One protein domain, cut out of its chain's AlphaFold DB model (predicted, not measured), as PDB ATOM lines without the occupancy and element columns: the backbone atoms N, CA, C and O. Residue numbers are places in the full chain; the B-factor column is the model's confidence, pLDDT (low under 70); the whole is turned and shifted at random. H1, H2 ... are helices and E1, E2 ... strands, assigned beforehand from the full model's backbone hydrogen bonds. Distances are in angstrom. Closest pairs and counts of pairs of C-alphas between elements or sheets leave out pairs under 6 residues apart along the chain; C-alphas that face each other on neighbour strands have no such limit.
ATOM      1  N   LEU A   5     178.965 232.475 212.032       84.06
ATOM      2  CA  LEU A   5     179.155 233.651 211.178       84.06
ATOM      3  C   LEU A   5     178.203 234.808 211.521       84.06
ATOM      4  O   LEU A   5     178.697 235.928 211.638       84.06
ATOM      5  N   PRO A   6     176.891 234.585 211.748       87.56
ATOM      6  CA  PRO A   6     175.987 235.672 212.121       87.56
ATOM      7  C   PRO A   6     176.404 236.377 213.416       87.56
ATOM      8  O   PRO A   6     176.282 237.591 213.514       87.56
ATOM      9  N   LEU A   7     176.943 235.633 214.390       88.19
ATOM     10  CA  LEU A   7     177.426 236.196 215.654       88.19
ATOM     11  C   LEU A   7     178.754 236.933 215.484       88.19
ATOM     12  O   LEU A   7     178.952 237.984 216.087       88.19
ATOM     13  N   LEU A   8     179.654 236.409 214.646       85.06
ATOM     14  CA  LEU A   8     180.923 237.067 214.347       85.06
ATOM     15  C   LEU A   8     180.689 238.440 213.716       85.06
ATOM     16  O   LEU A   8     181.322 239.391 214.142       85.06
ATOM     17  N   VAL A   9     179.742 238.584 212.788       84.50
ATOM     18  CA  VAL A   9     179.451 239.879 212.138       84.50
ATOM     19  C   VAL A   9     179.020 240.970 213.130       84.50
ATOM     20  O   VAL A   9     179.214 242.149 212.854       84.50
ATOM     21  N   LEU A  10     178.475 240.599 214.292       87.88
ATOM     22  CA  LEU A  10     178.101 241.551 215.343       87.88
ATOM     23  C   LEU A  10     179.286 241.979 216.226       87.88
ATOM     24  O   LEU A  10     179.162 242.937 216.988       87.88
ATOM     25  N   SER A  11     180.419 241.275 216.158       85.88
ATOM     26  CA  SER A  11     181.622 241.624 216.913       85.88
ATOM     27  C   SER A  11     182.293 242.869 216.319       85.88
ATOM     28  O   SER A  11     182.418 242.957 215.098       85.88
ATOM     29  N   PRO A  12     182.806 243.799 217.147       85.94
ATOM     30  CA  PRO A  12     183.585 244.938 216.660       85.94
ATOM     31  C   PRO A  12     184.940 244.534 216.048       85.94
ATOM     32  O   PRO A  12     185.494 245.290 215.257       85.94
ATOM     33  N   ASP A  13     185.475 243.356 216.396       82.12
ATOM     34  CA  ASP A  13     186.713 242.800 215.825       82.12
ATOM     35  C   ASP A  13     186.557 241.280 215.592       82.12
ATOM     36  O   ASP A  13     186.957 240.457 216.425       82.12
ATOM     37  N   PRO A  14     185.883 240.867 214.505       82.62
ATOM     38  CA  PRO A  14     185.574 239.466 214.250       82.62
ATOM     39  C   PRO A  14     186.797 238.694 213.765       82.62
ATOM     40  O   PRO A  14     187.276 238.906 212.650       82.62
ATOM     41  N   ARG A  15     187.264 237.741 214.578       81.56
ATOM     42  CA  ARG A  15     188.447 236.928 214.276       81.56
ATOM     43  C   ARG A  15     188.152 235.439 214.286       81.56
ATOM     44  O   ARG A  15     187.516 234.927 215.204       81.56
ATOM     45  N   VAL A  16     188.699 234.736 213.300       81.75
ATOM     46  CA  VAL A  16     188.729 233.269 213.269       81.75
ATOM     47  C   VAL A  16     190.160 232.804 213.057       81.75
ATOM     48  O   VAL A  16     190.837 233.268 212.139       81.75
ATOM     49  N   ILE A  17     190.600 231.871 213.902       82.69
ATOM     50  CA  ILE A  17     191.929 231.263 213.843       82.69
ATOM     51  C   ILE A  17     191.763 229.760 213.643       82.69
ATOM     52  O   ILE A  17     191.282 229.051 214.525       82.69
ATOM     53  N   ASN A  18     192.199 229.269 212.484       85.12
ATOM     54  CA  ASN A  18     192.254 227.840 212.202       85.12
ATOM     55  C   ASN A  18     193.616 227.276 212.632       85.12
ATOM     56  O   ASN A  18     194.664 227.786 212.231       85.12
ATOM     57  N   VAL A  19     193.608 226.202 213.425       85.56
ATOM     58  CA  VAL A  19     194.829 225.505 213.865       85.56
ATOM     59  C   VAL A  19     195.178 224.398 212.867       85.56
ATOM     60  O   VAL A  19     194.466 223.397 212.732       85.56
ATOM     61  N   SER A  20     196.293 224.561 212.162       87.06
ATOM     62  CA  SER A  20     196.801 223.627 211.156       87.06
ATOM     63  C   SER A  20     198.172 223.067 211.547       87.06
ATOM     64  O   SER A  20     198.515 222.981 212.723       87.06
ATOM     65  N   SER A  21     198.933 222.599 210.563       83.81
ATOM     66  CA  SER A  21     200.234 221.961 210.730       83.81
ATOM     67  C   SER A  21     201.117 222.231 209.512       83.81
ATOM     68  O   SER A  21     200.612 222.407 208.404       83.81
ATOM     69  N   ALA A  22     202.439 222.175 209.696       82.38
ATOM     70  CA  ALA A  22     203.409 222.135 208.599       82.38
ATOM     71  C   ALA A  22     203.149 220.959 207.643       82.38
ATOM     72  O   ALA A  22     203.422 221.080 206.453       82.38
ATOM     73  N   ALA A  23     202.537 219.874 208.135       85.50
ATOM     74  CA  ALA A  23     202.078 218.763 207.307       85.50
ATOM     75  C   ALA A  23     201.064 219.189 206.230       85.50
ATOM     76  O   ALA A  23     201.014 218.584 205.172       85.50
ATOM     77  N   GLY A  24     200.290 220.259 206.442       85.06
ATOM     78  CA  GLY A  24     199.369 220.790 205.431       85.06
ATOM     79  C   GLY A  24     200.028 221.679 204.368       85.06
ATOM     80  O   GLY A  24     199.316 222.245 203.539       85.06
ATOM     81  N   SER A  25     201.351 221.877 204.407       85.44
ATOM     82  CA  SER A  25     202.070 222.728 203.454       85.44
ATOM     83  C   SER A  25     202.576 221.925 202.260       85.44
ATOM     84  O   SER A  25     203.517 221.142 202.387       85.44
ATOM     85  N   LEU A  26     202.018 222.192 201.077       86.94
ATOM     86  CA  LEU A  26     202.468 221.566 199.830       86.94
ATOM     87  C   LEU A  26     203.947 221.854 199.535       86.94
ATOM     88  O   LEU A  26     204.654 220.973 199.063       86.94
ATOM     89  N   GLY A  27     204.429 223.060 199.858       83.81
ATOM     90  CA  GLY A  27     205.817 223.458 199.606       83.81
ATOM     91  C   GLY A  27     206.846 222.803 200.533       83.81
ATOM     92  O   GLY A  27     208.016 222.724 200.165       83.81
ATOM     93  N   ILE A  28     206.439 222.351 201.725       82.50
ATOM     94  CA  ILE A  28     207.313 221.585 202.630       82.50
ATOM     95  C   ILE A  28     207.249 220.109 202.259       82.50
ATOM     96  O   ILE A  28     208.287 219.480 202.088       82.50
ATOM     97  N   VAL A  29     206.035 219.572 202.106       84.88
ATOM     98  CA  VAL A  29     205.815 218.151 201.809       84.88
ATOM     99  C   VAL A  29     206.491 217.741 200.499       84.88
ATOM    100  O   VAL A  29     207.062 216.662 200.446       84.88
ATOM    101  N   SER A  30     206.511 218.601 199.474       86.81
ATOM    102  CA  SER A  30     207.172 218.291 198.197       86.81
ATOM    103  C   SER A  30     208.701 218.221 198.263       86.81
ATOM    104  O   SER A  30     209.318 217.681 197.349       86.81
ATOM    105  N   LYS A  31     209.325 218.783 199.307       85.25
ATOM    106  CA  LYS A  31     210.788 218.846 199.466       85.25
ATOM    107  C   LYS A  31     211.349 217.754 200.372       85.25
ATOM    108  O   LYS A  31     212.563 217.575 200.417       85.25
ATOM    109  N   LEU A  32     210.499 217.074 201.138       81.00
ATOM    110  CA  LEU A  32     210.930 216.047 202.076       81.00
ATOM    111  C   LEU A  32     210.934 214.680 201.396       81.00
ATOM    112  O   LEU A  32     209.989 214.329 200.699       81.00
ATOM    113  N   ALA A  33     211.997 213.911 201.632       85.19
ATOM    114  CA  ALA A  33     212.062 212.517 201.203       85.19
ATOM    115  C   ALA A  33     211.073 211.645 201.996       85.19
ATOM    116  O   ALA A  33     210.446 210.755 201.431       85.19
ATOM    117  N   ASP A  34     210.899 211.959 203.284       85.25
ATOM    118  CA  ASP A  34     210.028 211.231 204.201       85.25
ATOM    119  C   ASP A  34     208.771 212.039 204.575       85.25
ATOM    120  O   ASP A  34     208.818 213.273 204.675       85.25
ATOM    121  N   PRO A  35     207.637 211.371 204.856       82.31
ATOM    122  CA  PRO A  35     206.438 212.034 205.356       82.31
ATOM    123  C   PRO A  35     206.659 212.739 206.706       82.31
ATOM    124  O   PRO A  35     207.222 212.173 207.636       82.31
ATOM    125  N   ILE A  36     206.115 213.954 206.857       81.94
ATOM    126  CA  ILE A  36     206.156 214.725 208.124       81.94
ATOM    127  C   ILE A  36     205.396 214.011 209.248       81.94
ATOM    128  O   ILE A  36     205.738 214.136 210.421       81.94
ATOM    129  N   THR A  37     204.322 213.305 208.896       84.06
ATOM    130  CA  THR A  37     203.515 212.511 209.827       84.06
ATOM    131  C   THR A  37     203.201 211.168 209.176       84.06
ATOM    132  O   THR A  37     203.063 211.125 207.950       84.06
ATOM    133  N   PRO A  38     203.004 210.094 209.960       84.88
ATOM    134  CA  PRO A  38     202.633 208.789 209.416       84.88
ATOM    135  C   PRO A  38     201.218 208.767 208.807       84.88
ATOM    136  O   PRO A  38     200.876 207.839 208.081       84.88
ATOM    137  N   SER A  39     200.381 209.778 209.075       90.88
ATOM    138  CA  SER A  39     199.010 209.849 208.567       90.88
ATOM    139  C   SER A  39     198.905 210.768 207.351       90.88
ATOM    140  O   SER A  39     198.894 211.996 207.463       90.88
ATOM    141  N   ILE A  40     198.745 210.169 206.171       91.75
ATOM    142  CA  ILE A  40     198.463 210.904 204.928       91.75
ATOM    143  C   ILE A  40     197.139 211.672 205.046       91.75
ATOM    144  O   ILE A  40     197.051 212.825 204.627       91.75
ATOM    145  N   LEU A  41     196.116 211.077 205.667       95.19
ATOM    146  CA  LEU A  41     194.811 211.722 205.841       95.19
ATOM    147  C   LEU A  41     194.897 212.964 206.731       95.19
ATOM    148  O   LEU A  41     194.243 213.967 206.447       95.19
ATOM    149  N   TYR A  42     195.745 212.940 207.764       91.69
ATOM    150  CA  TYR A  42     196.012 214.124 208.573       91.69
ATOM    151  C   TYR A  42     196.615 215.248 207.719       91.69
ATOM    152  O   TYR A  42     196.081 216.360 207.711       91.69
ATOM    153  N   THR A  43     197.653 214.946 206.934       90.69
ATOM    154  CA  THR A  43     198.286 215.874 205.978       90.69
ATOM    155  C   THR A  43     197.260 216.472 205.009       90.69
ATOM    156  O   THR A  43     197.151 217.697 204.911       90.69
ATOM    157  N   VAL A  44     196.440 215.635 204.361       94.06
ATOM    158  CA  VAL A  44     195.390 216.079 203.426       94.06
ATOM    159  C   VAL A  44     194.361 216.961 204.133       94.06
ATOM    160  O   VAL A  44     194.018 218.024 203.618       94.06
ATOM    161  N   SER A  45     193.911 216.591 205.335       94.06
ATOM    162  CA  SER A  45     192.938 217.392 206.091       94.06
ATOM    163  C   SER A  45     193.471 218.783 206.451       94.06
ATOM    164  O   SER A  45     192.736 219.769 206.382       94.06
ATOM    165  N   LYS A  46     194.765 218.894 206.786       90.25
ATOM    166  CA  LYS A  46     195.408 220.173 207.113       90.25
ATOM    167  C   LYS A  46     195.674 221.018 205.868       90.25
ATOM    168  O   LYS A  46     195.533 222.237 205.933       90.25
ATOM    169  N   ALA A  47     195.981 220.392 204.732       90.88
ATOM    170  CA  ALA A  47     196.058 221.076 203.443       90.88
ATOM    171  C   ALA A  47     194.682 221.613 203.006       90.88
ATOM    172  O   ALA A  47     194.564 222.782 202.634       90.88
ATOM    173  N   ALA A  48     193.625 220.804 203.140       92.62
ATOM    174  CA  ALA A  48     192.251 221.221 202.872       92.62
ATOM    175  C   ALA A  48     191.813 222.369 203.793       92.62
ATOM    176  O   ALA A  48     191.211 223.327 203.318       92.62
ATOM    177  N   LEU A  49     192.171 222.327 205.084       90.19
ATOM    178  CA  LEU A  49     191.904 223.418 206.028       90.19
ATOM    179  C   LEU A  49     192.588 224.727 205.607       90.19
ATOM    180  O   LEU A  49     191.977 225.788 205.705       90.19
ATOM    181  N   ASN A  50     193.825 224.661 205.108       88.06
ATOM    182  CA  ASN A  50     194.535 225.844 204.617       88.06
ATOM    183  C   ASN A  50     193.820 226.456 203.401       88.06
ATOM    184  O   ASN A  50     193.587 227.664 203.383       88.06
ATOM    185  N   MET A  51     193.430 225.629 202.422       88.69
ATOM    186  CA  MET A  51     192.666 226.081 201.251       88.69
ATOM    187  C   MET A  51     191.309 226.660 201.659       88.69
ATOM    188  O   MET A  51     190.919 227.733 201.205       88.69
ATOM    189  N   PHE A  52     190.618 225.986 202.577       88.44
ATOM    190  CA  PHE A  52     189.356 226.452 203.126       88.44
ATOM    191  C   PHE A  52     189.497 227.851 203.743       88.44
ATOM    192  O   PHE A  52     188.673 228.713 203.449       88.44
ATOM    193  N   THR A  53     190.550 228.121 204.529       85.06
ATOM    194  CA  THR A  53     190.774 229.461 205.100       85.06
ATOM    195  C   THR A  53     190.937 230.537 204.019       85.06
ATOM    196  O   THR A  53     190.401 231.634 204.185       85.06
ATOM    197  N   ILE A  54     191.641 230.246 202.915       83.69
ATOM    198  CA  ILE A  54     191.795 231.189 201.789       83.69
ATOM    199  C   ILE A  54     190.428 231.543 201.211       83.69
ATOM    200  O   ILE A  54     190.079 232.719 201.099       83.69
ATOM    201  N   GLU A  55     189.666 230.521 200.825       86.56
ATOM    202  CA  GLU A  55     188.405 230.704 200.114       86.56
ATOM    203  C   GLU A  55     187.365 231.388 201.007       86.56
ATOM    204  O   GLU A  55     186.694 232.325 200.575       86.56
ATOM    205  N   TYR A  56     187.303 231.029 202.292       83.94
ATOM    206  CA  TYR A  56     186.401 231.692 203.236       83.94
ATOM    207  C   TYR A  56     186.764 233.155 203.488       83.94
ATOM    208  O   TYR A  56     185.869 233.991 203.600       83.94
ATOM    209  N   ARG A  57     188.058 233.491 203.530       82.44
ATOM    210  CA  ARG A  57     188.499 234.886 203.653       82.44
ATOM    211  C   ARG A  57     188.047 235.727 202.459       82.44
ATOM    212  O   ARG A  57     187.632 236.865 202.654       82.44
ATOM    213  N   LYS A  58     188.112 235.178 201.241       81.62
ATOM    214  CA  LYS A  58     187.638 235.865 200.026       81.62
ATOM    215  C   LYS A  58     186.126 236.100 200.060       81.62
ATOM    216  O   LYS A  58     185.672 237.166 199.660       81.62
ATOM    217  N   LEU A  59     185.357 235.122 200.544       84.31
ATOM    218  CA  LEU A  59     183.892 235.197 200.613       84.31
ATOM    219  C   LEU A  59     183.372 236.124 201.724       84.31
ATOM    220  O   LEU A  59     182.259 236.637 201.621       84.31
ATOM    221  N   HIS A  60     184.155 236.348 202.780       81.19
ATOM    222  CA  HIS A  60     183.738 237.108 203.960       81.19
ATOM    223  C   HIS A  60     184.751 238.207 204.325       81.19
ATOM    224  O   HIS A  60     185.386 238.128 205.377       81.19
ATOM    225  N   PRO A  61     184.891 239.266 203.506       73.44
ATOM    226  CA  PRO A  61     185.893 240.317 203.722       73.44
ATOM    227  C   PRO A  61     185.702 241.109 205.028       73.44
ATOM    228  O   PRO A  61     186.659 241.681 205.540       73.44
ATOM    229  N   ASN A  62     184.488 241.105 205.593       70.75
ATOM    230  CA  ASN A  62     184.149 241.792 206.846       70.75
ATOM    231  C   ASN A  62     184.528 240.987 208.104       70.75
ATOM    232  O   ASN A  62     184.312 241.455 209.217       70.75
ATOM    233  N   VAL A  63     185.053 239.767 207.942       70.06
ATOM    234  CA  VAL A  63     185.542 238.920 209.035       70.06
ATOM    235  C   VAL A  63     187.027 238.652 208.820       70.06
ATOM    236  O   VAL A  63     187.444 238.151 207.774       70.06
ATOM    237  N   LEU A  64     187.848 238.959 209.822       64.94
ATOM    238  CA  LEU A  64     189.282 238.714 209.762       64.94
ATOM    239  C   LEU A  64     189.570 237.238 210.050       64.94
ATOM    240  O   LEU A  64     189.708 236.799 211.192       64.94
ATOM    241  N   PHE A  65     189.736 236.462 208.989       60.97
ATOM    242  CA  PHE A  65     190.347 235.139 209.073       60.97
ATOM    243  C   PHE A  65     191.868 235.317 209.172       60.97
ATOM    244  O   PHE A  65     192.533 235.631 208.181       60.97
ATOM    245  N   HIS A  66     192.398 235.201 210.394       54.31
ATOM    246  CA  HIS A  66     193.799 235.475 210.725       54.31
ATOM    247  C   HIS A  66     194.607 234.184 210.857       54.31
ATOM    248  O   HIS A  66     194.096 233.149 211.289       54.31
ATOM    249  N   ALA A  67     195.899 234.266 210.537       49.62
ATOM    250  CA  ALA A  67     196.806 233.141 210.663       49.62
ATOM    251  C   ALA A  67     198.270 233.558 210.834       49.62
ATOM    252  O   ALA A  67     198.693 234.619 210.387       49.62
ATOM    253  N   ARG A  68     199.024 232.702 211.533       40.53
ATOM    254  CA  ARG A  68     200.453 232.859 211.816       40.53
ATOM    255  C   ARG A  68     201.125 231.498 211.665       40.53
ATOM    256  O   ARG A  68     200.971 230.632 212.523       40.53
ATOM    257  N   ILE A  69     201.865 231.293 210.580       38.38
ATOM    258  CA  ILE A  69     202.705 230.100 210.417       38.38
ATOM    259  C   ILE A  69     204.056 230.391 211.069       38.38
ATOM    260  O   ILE A  69     204.773 231.279 210.626       38.38
ATOM    261  N   CYS A  70     204.417 229.626 212.097       37.84
ATOM    262  CA  CYS A  70     205.796 229.539 212.562       37.84
ATOM    263  C   CYS A  70     206.364 228.218 212.028       37.84
ATOM    264  O   CYS A  70     205.992 227.141 212.508       37.84
ATOM    265  N   LEU A  71     207.216 228.278 211.003       37.78
ATOM    266  CA  LEU A  71     208.048 227.130 210.650       37.78
ATOM    267  C   LEU A  71     209.167 227.029 211.690       37.78
ATOM    268  O   LEU A  71     209.826 228.022 211.965       37.78
ATOM    269  N   HIS A  72     209.420 225.843 212.240       38.34
ATOM    270  CA  HIS A  72     210.784 225.529 212.661       38.34
ATOM    271  C   HIS A  72     211.529 225.141 211.389       38.34
ATOM    272  O   HIS A  72     211.340 224.032 210.884       38.34
ATOM    273  N   VAL A  73     212.338 226.048 210.848       38.66
ATOM    274  CA  VAL A  73     213.420 225.614 209.970       38.66
ATOM    275  C   VAL A  73     214.548 225.143 210.884       38.66
ATOM    276  O   VAL A  73     214.858 225.801 211.876       38.66
ATOM    277  N   ARG A  74     215.142 223.973 210.619       32.53
ATOM    278  CA  ARG A  74     216.351 223.566 211.350       32.53
ATOM    279  C   ARG A  74     217.397 224.683 211.219       32.53
ATOM    280  O   ARG A  74     217.528 225.259 210.140       32.53
ATOM    281  N   ARG A  75     218.143 224.972 212.297       30.00
ATOM    282  CA  ARG A  75     219.258 225.942 212.308       30.00
ATOM    283  C   ARG A  75     220.089 225.815 211.019       30.00
ATOM    284  O   ARG A  75     220.709 224.777 210.812       30.00
ATOM    285  N   GLY A  76     220.088 226.855 210.177       34.00
ATOM    286  CA  GLY A  76     220.950 226.954 208.989       34.00
ATOM    287  C   GLY A  76     220.264 227.103 207.624       34.00
ATOM    288  O   GLY A  76     220.972 227.244 206.634       34.00
ATOM    289  N   GLN A  77     218.930 227.105 207.528       34.00
ATOM    290  CA  GLN A  77     218.231 227.410 206.269       34.00
ATOM    291  C   GLN A  77     217.271 228.592 206.460       34.00
ATOM    292  O   GLN A  77     216.178 228.453 206.991       34.00
ATOM    293  N   SER A  78     217.680 229.788 206.045       31.58
ATOM    294  CA  SER A  78     216.792 230.951 205.982       31.58
ATOM    295  C   SER A  78     215.955 230.869 204.707       31.58
ATOM    296  O   SER A  78     216.477 231.067 203.610       31.58
ATOM    297  N   ALA A  79     214.664 230.577 204.838       36.38
ATOM    298  CA  ALA A  79     213.697 230.894 203.795       36.38
ATOM    299  C   ALA A  79     212.995 232.193 204.202       36.38
ATOM    300  O   ALA A  79     212.064 232.176 205.003       36.38
ATOM    301  N   GLU A  80     213.477 233.311 203.662       32.75
ATOM    302  CA  GLU A  80     212.685 234.535 203.526       32.75
ATOM    303  C   GLU A  80     211.438 234.163 202.713       32.75
ATOM    304  O   GLU A  80     211.532 233.820 201.534       32.75
ATOM    305  N   PHE A  81     210.283 234.117 203.374       40.41
ATOM    306  CA  PHE A  81     208.997 233.850 202.734       40.41
ATOM    307  C   PHE A  81     208.100 235.061 202.953       40.41
ATOM    308  O   PHE A  81     207.117 235.028 203.693       40.41
ATOM    309  N   SER A  82     208.508 236.163 202.336       31.77
ATOM    310  CA  SER A  82     207.645 237.301 202.077       31.77
ATOM    311  C   SER A  82     206.523 236.852 201.124       31.77
ATOM    312  O   SER A  82     206.736 236.092 200.183       31.77
ATOM    313  N   ASP A  83     205.301 237.277 201.433       30.16
ATOM    314  CA  ASP A  83     204.116 237.304 200.560       30.16
ATOM    315  C   ASP A  83     203.132 236.126 200.545       30.16
ATOM    316  O   ASP A  83     201.998 236.317 200.099       30.16
ATOM    317  N   LEU A  84     203.420 234.966 201.148       35.31
ATOM    318  CA  LEU A  84     202.332 234.023 201.460       35.31
ATOM    319  C   LEU A  84     201.757 234.353 202.833       35.31
ATOM    320  O   LEU A  84     202.138 233.776 203.852       35.31
ATOM    321  N   HIS A  85     200.832 235.313 202.837       38.38
ATOM    322  CA  HIS A  85     200.002 235.657 203.985       38.38
ATOM    323  C   HIS A  85     199.394 234.371 204.562       38.38
ATOM    324  O   HIS A  85     198.485 233.764 203.998       38.38
ATOM    325  N   SER A  86     200.018 233.919 205.645       44.41
ATOM    326  CA  SER A  86     199.825 232.629 206.291       44.41
ATOM    327  C   SER A  86     198.351 232.353 206.591       44.41
ATOM    328  O   SER A  86     197.597 233.269 206.898       44.41
ATOM    329  N   LEU A  87     197.931 231.085 206.462       51.88
ATOM    330  CA  LEU A  87     196.512 230.687 206.367       51.88
ATOM    331  C   LEU A  87     196.019 229.811 207.526       51.88
ATOM    332  O   LEU A  87     194.823 229.551 207.641       51.88
ATOM    333  N   ALA A  88     196.922 229.368 208.403       54.06
ATOM    334  CA  ALA A  88     196.575 228.710 209.656       54.06
ATOM    335  C   ALA A  88     197.734 228.735 210.668       54.06
ATOM    336  O   ALA A  88     198.897 228.872 210.285       54.06
ATOM    337  N   VAL A  89     197.424 228.586 211.959       68.81
ATOM    338  CA  VAL A  89     198.428 228.526 213.033       68.81
ATOM    339  C   VAL A  89     198.959 227.108 213.190       68.81
ATOM    340  O   VAL A  89     198.177 226.182 213.372       68.81
ATOM    341  N   ASN A  90     200.282 226.936 213.147       71.19
ATOM    342  CA  ASN A  90     200.935 225.669 213.479       71.19
ATOM    343  C   ASN A  90     201.543 225.754 214.895       71.19
ATOM    344  O   ASN A  90     202.525 226.478 215.075       71.19
ATOM    345  N   PRO A  91     201.020 225.012 215.887       72.81
ATOM    346  CA  PRO A  91     201.534 225.042 217.259       72.81
ATOM    347  C   PRO A  91     202.896 224.338 217.408       72.81
ATOM    348  O   PRO A  91     203.564 224.473 218.434       72.81
ATOM    349  N   GLY A  92     203.350 223.618 216.378       75.81
ATOM    350  CA  GLY A  92     204.497 222.718 216.445       75.81
ATOM    351  C   GLY A  92     204.153 221.387 217.114       75.81
ATOM    352  O   GLY A  92     202.999 221.117 217.442       75.81
ATOM    353  N   TYR A  93     205.165 220.538 217.298       82.69
ATOM    354  CA  TYR A  93     204.982 219.194 217.845       82.69
ATOM    355  C   TYR A  93     204.880 219.232 219.379       82.69
ATOM    356  O   TYR A  93     205.884 219.168 220.091       82.69
ATOM    357  N   CYS A  94     203.655 219.428 219.873       83.31
ATOM    358  CA  CYS A  94     203.343 219.601 221.293       83.31
ATOM    359  C   CYS A  94     202.988 218.273 221.969       83.31
ATOM    360  O   CYS A  94     202.308 217.445 221.368       83.31
ATOM    361  N   ARG A  95     203.375 218.115 223.238       87.25
ATOM    362  CA  ARG A  95     203.056 216.955 224.085       87.25
ATOM    363  C   ARG A  95     201.590 216.959 224.499       87.25
ATOM    364  O   ARG A  95     201.229 217.572 225.500       87.25
ATOM    365  N   THR A  96     200.738 216.301 223.724       87.88
ATOM    366  CA  THR A  96     199.285 216.265 223.955       87.88
ATOM    367  C   THR A  96     198.751 214.838 223.863       87.88
ATOM    368  O   THR A  96     199.458 213.930 223.441       87.88
ATOM    369  N   GLY A  97     197.478 214.622 224.200       90.12
ATOM    370  CA  GLY A  97     196.849 213.312 223.998       90.12
ATOM    371  C   GLY A  97     196.767 212.875 222.526       90.12
ATOM    372  O   GLY A  97     196.611 211.692 222.262       90.12
ATOM    373  N   LEU A  98     196.908 213.795 221.559       87.56
ATOM    374  CA  LEU A  98     196.879 213.473 220.123       87.56
ATOM    375  C   LEU A  98     198.066 212.600 219.679       87.56
ATOM    376  O   LEU A  98     198.003 211.955 218.636       87.56
ATOM    377  N   ASN A  99     199.159 212.629 220.433       86.62
ATOM    378  CA  ASN A  99     200.427 211.994 220.097       86.62
ATOM    379  C   ASN A  99     201.065 211.329 221.324       86.62
ATOM    380  O   ASN A  99     202.276 211.424 221.502       86.62
ATOM    381  N   ASP A 100     200.252 210.715 222.189       92.00
ATOM    382  CA  ASP A 100     200.699 209.984 223.388       92.00
ATOM    383  C   ASP A 100     201.668 210.790 224.273       92.00
ATOM    384  O   ASP A 100     202.656 210.279 224.805       92.00
ATOM    385  N   PHE A 101     201.402 212.095 224.392       89.31
ATOM    386  CA  PHE A 101     202.214 213.073 225.120       89.31
ATOM    387  C   PHE A 101     203.673 213.177 224.642       89.31
ATOM    388  O   PHE A 101     204.535 213.674 225.370       89.31
ATOM    389  N   GLN A 102     203.957 212.775 223.402       86.00
ATOM    390  CA  GLN A 102     205.257 212.942 222.754       86.00
ATOM    391  C   GLN A 102     205.423 214.354 222.179       86.00
ATOM    392  O   GLN A 102     204.456 215.024 221.838       86.00
ATOM    393  N   GLY A 103     206.659 214.830 222.047       82.81
ATOM    394  CA  GLY A 103     206.959 216.081 221.349       82.81
ATOM    395  C   GLY A 103     207.944 217.001 222.049       82.81
ATOM    396  O   GLY A 103     208.266 216.845 223.223       82.81
ATOM    397  N   GLU A 104     208.441 217.969 221.284       80.00
ATOM    398  CA  GLU A 104     209.516 218.879 221.699       80.00
ATOM    399  C   GLU A 104     208.992 220.094 222.475       80.00
ATOM    400  O   GLU A 104     209.770 220.834 223.083       80.00
ATOM    401  N   ARG A 105     207.675 220.336 222.443       75.75
ATOM    402  CA  ARG A 105     207.045 221.489 223.096       75.75
ATOM    403  C   ARG A 105     206.025 221.077 224.138       75.75
ATOM    404  O   ARG A 105     205.288 220.106 223.988       75.75
ATOM    405  N   ASP A 106     205.944 221.895 225.172       82.19
ATOM    406  CA  ASP A 106     204.827 221.888 226.098       82.19
ATOM    407  C   ASP A 106     203.555 222.464 225.442       82.19
ATOM    408  O   ASP A 106     203.688 223.354 224.592       82.19
ATOM    409  N   PRO A 107     202.337 222.026 225.814       78.62
ATOM    410  CA  PRO A 107     201.091 222.625 225.326       78.62
ATOM    411  C   PRO A 107     201.032 224.147 225.496       78.62
ATOM    412  O   PRO A 107     200.657 224.848 224.553       78.62
ATOM    413  N   LEU A 108     201.523 224.670 226.626       77.44
ATOM    414  CA  LEU A 108     201.606 226.117 226.875       77.44
ATOM    415  C   LEU A 108     202.644 226.811 225.971       77.44
ATOM    416  O   LEU A 108     202.691 228.030 225.820       77.44
ATOM    417  N   GLY A 109     203.571 226.058 225.387       68.81
ATOM    418  CA  GLY A 109     204.469 226.559 224.345       68.81
ATOM    419  C   GLY A 109     203.783 226.639 222.978       68.81
ATOM    420  O   GLY A 109     204.080 227.540 222.192       68.81
ATOM    421  N   GLY A 110     202.860 225.715 222.704       60.91
ATOM    422  CA  GLY A 110     202.087 225.659 221.463       60.91
ATOM    423  C   GLY A 110     201.072 226.793 221.322       60.91
ATOM    424  O   GLY A 110     200.941 227.351 220.233       60.91
ATOM    425  N   GLU A 111     200.412 227.179 222.416       64.38
ATOM    426  CA  GLU A 111     199.387 228.242 222.436       64.38
ATOM    427  C   GLU A 111     199.935 229.620 222.034       64.38
ATOM    428  O   GLU A 111     199.274 230.390 221.342       64.38
ATOM    429  N   ARG A 112     201.185 229.914 222.416       63.78
ATOM    430  CA  ARG A 112     201.847 231.196 222.142       63.78
ATOM    431  C   ARG A 112     202.312 231.328 220.693       63.78
ATOM    432  O   ARG A 112     202.730 232.409 220.283       63.78
TER     433      ARG A 112
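AT A GLANCE: This is residues 5 to 112 of the 119 residues of an uncharacterized protein of Sparassis crispa (UniProt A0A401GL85). With little regular structure, the model is one long helix, H3, packing near its later end on E2 of a tiny parallel sheet, E1 E2, with loops making much of the rest; residues 73 to 78 stick out. The 108 printed residues run H1, E1, H2, H3, E2, H4, mostly helix, with 40 in named elements. The whole is only just compact, close to loose: radius of gyration of the C-alphas 15.3 A, spans 44 by 30 by 27 A.

IN THESE COORDINATES: H1, residues 5 to 9, begins at C-alpha 5, (179.155, 233.651, 211.178). E1 is residues 15 to 17, H2 26 to 29, H3 40 to 59, 28.7 A from first to last C-alpha, and E2 64 to 66. H4, residues 107 to 111, ends at (199.387, 228.242, 222.436).

HOW THE PARTS SIT: The closest C-alphas of H1 and E1, Leu 8 and Arg 15, are 7.5 A apart. E1, H2, H3 and E2 form a strand-helix-strand unit, parallel neighbour strands with helices between, its crossover right-handed. N 16 and O 64 are within hydrogen-bond range, 3.1 A. H2 and H3 are close but not clearly touching; their closest C-alphas, Leu 26 and Ala 47, are 7.4 A apart. The closest C-alphas of H3 and E2, Arg 57 and Phe 65, are 5.7 A apart. H4 is apart from H1, E1, H2 and H3. Every O i to N i+4 pair is within range in H1, H3 and H4; H2 is too short for one.

THE WHOLE: The farthest C-alphas, Leu 10 and Ala 33, are 46.9 A apart. The printed part has no cut; the E2 to H4 link is long, 40 residues. pLDDT is under 70 in residues 64 to 89 and 109 to 112.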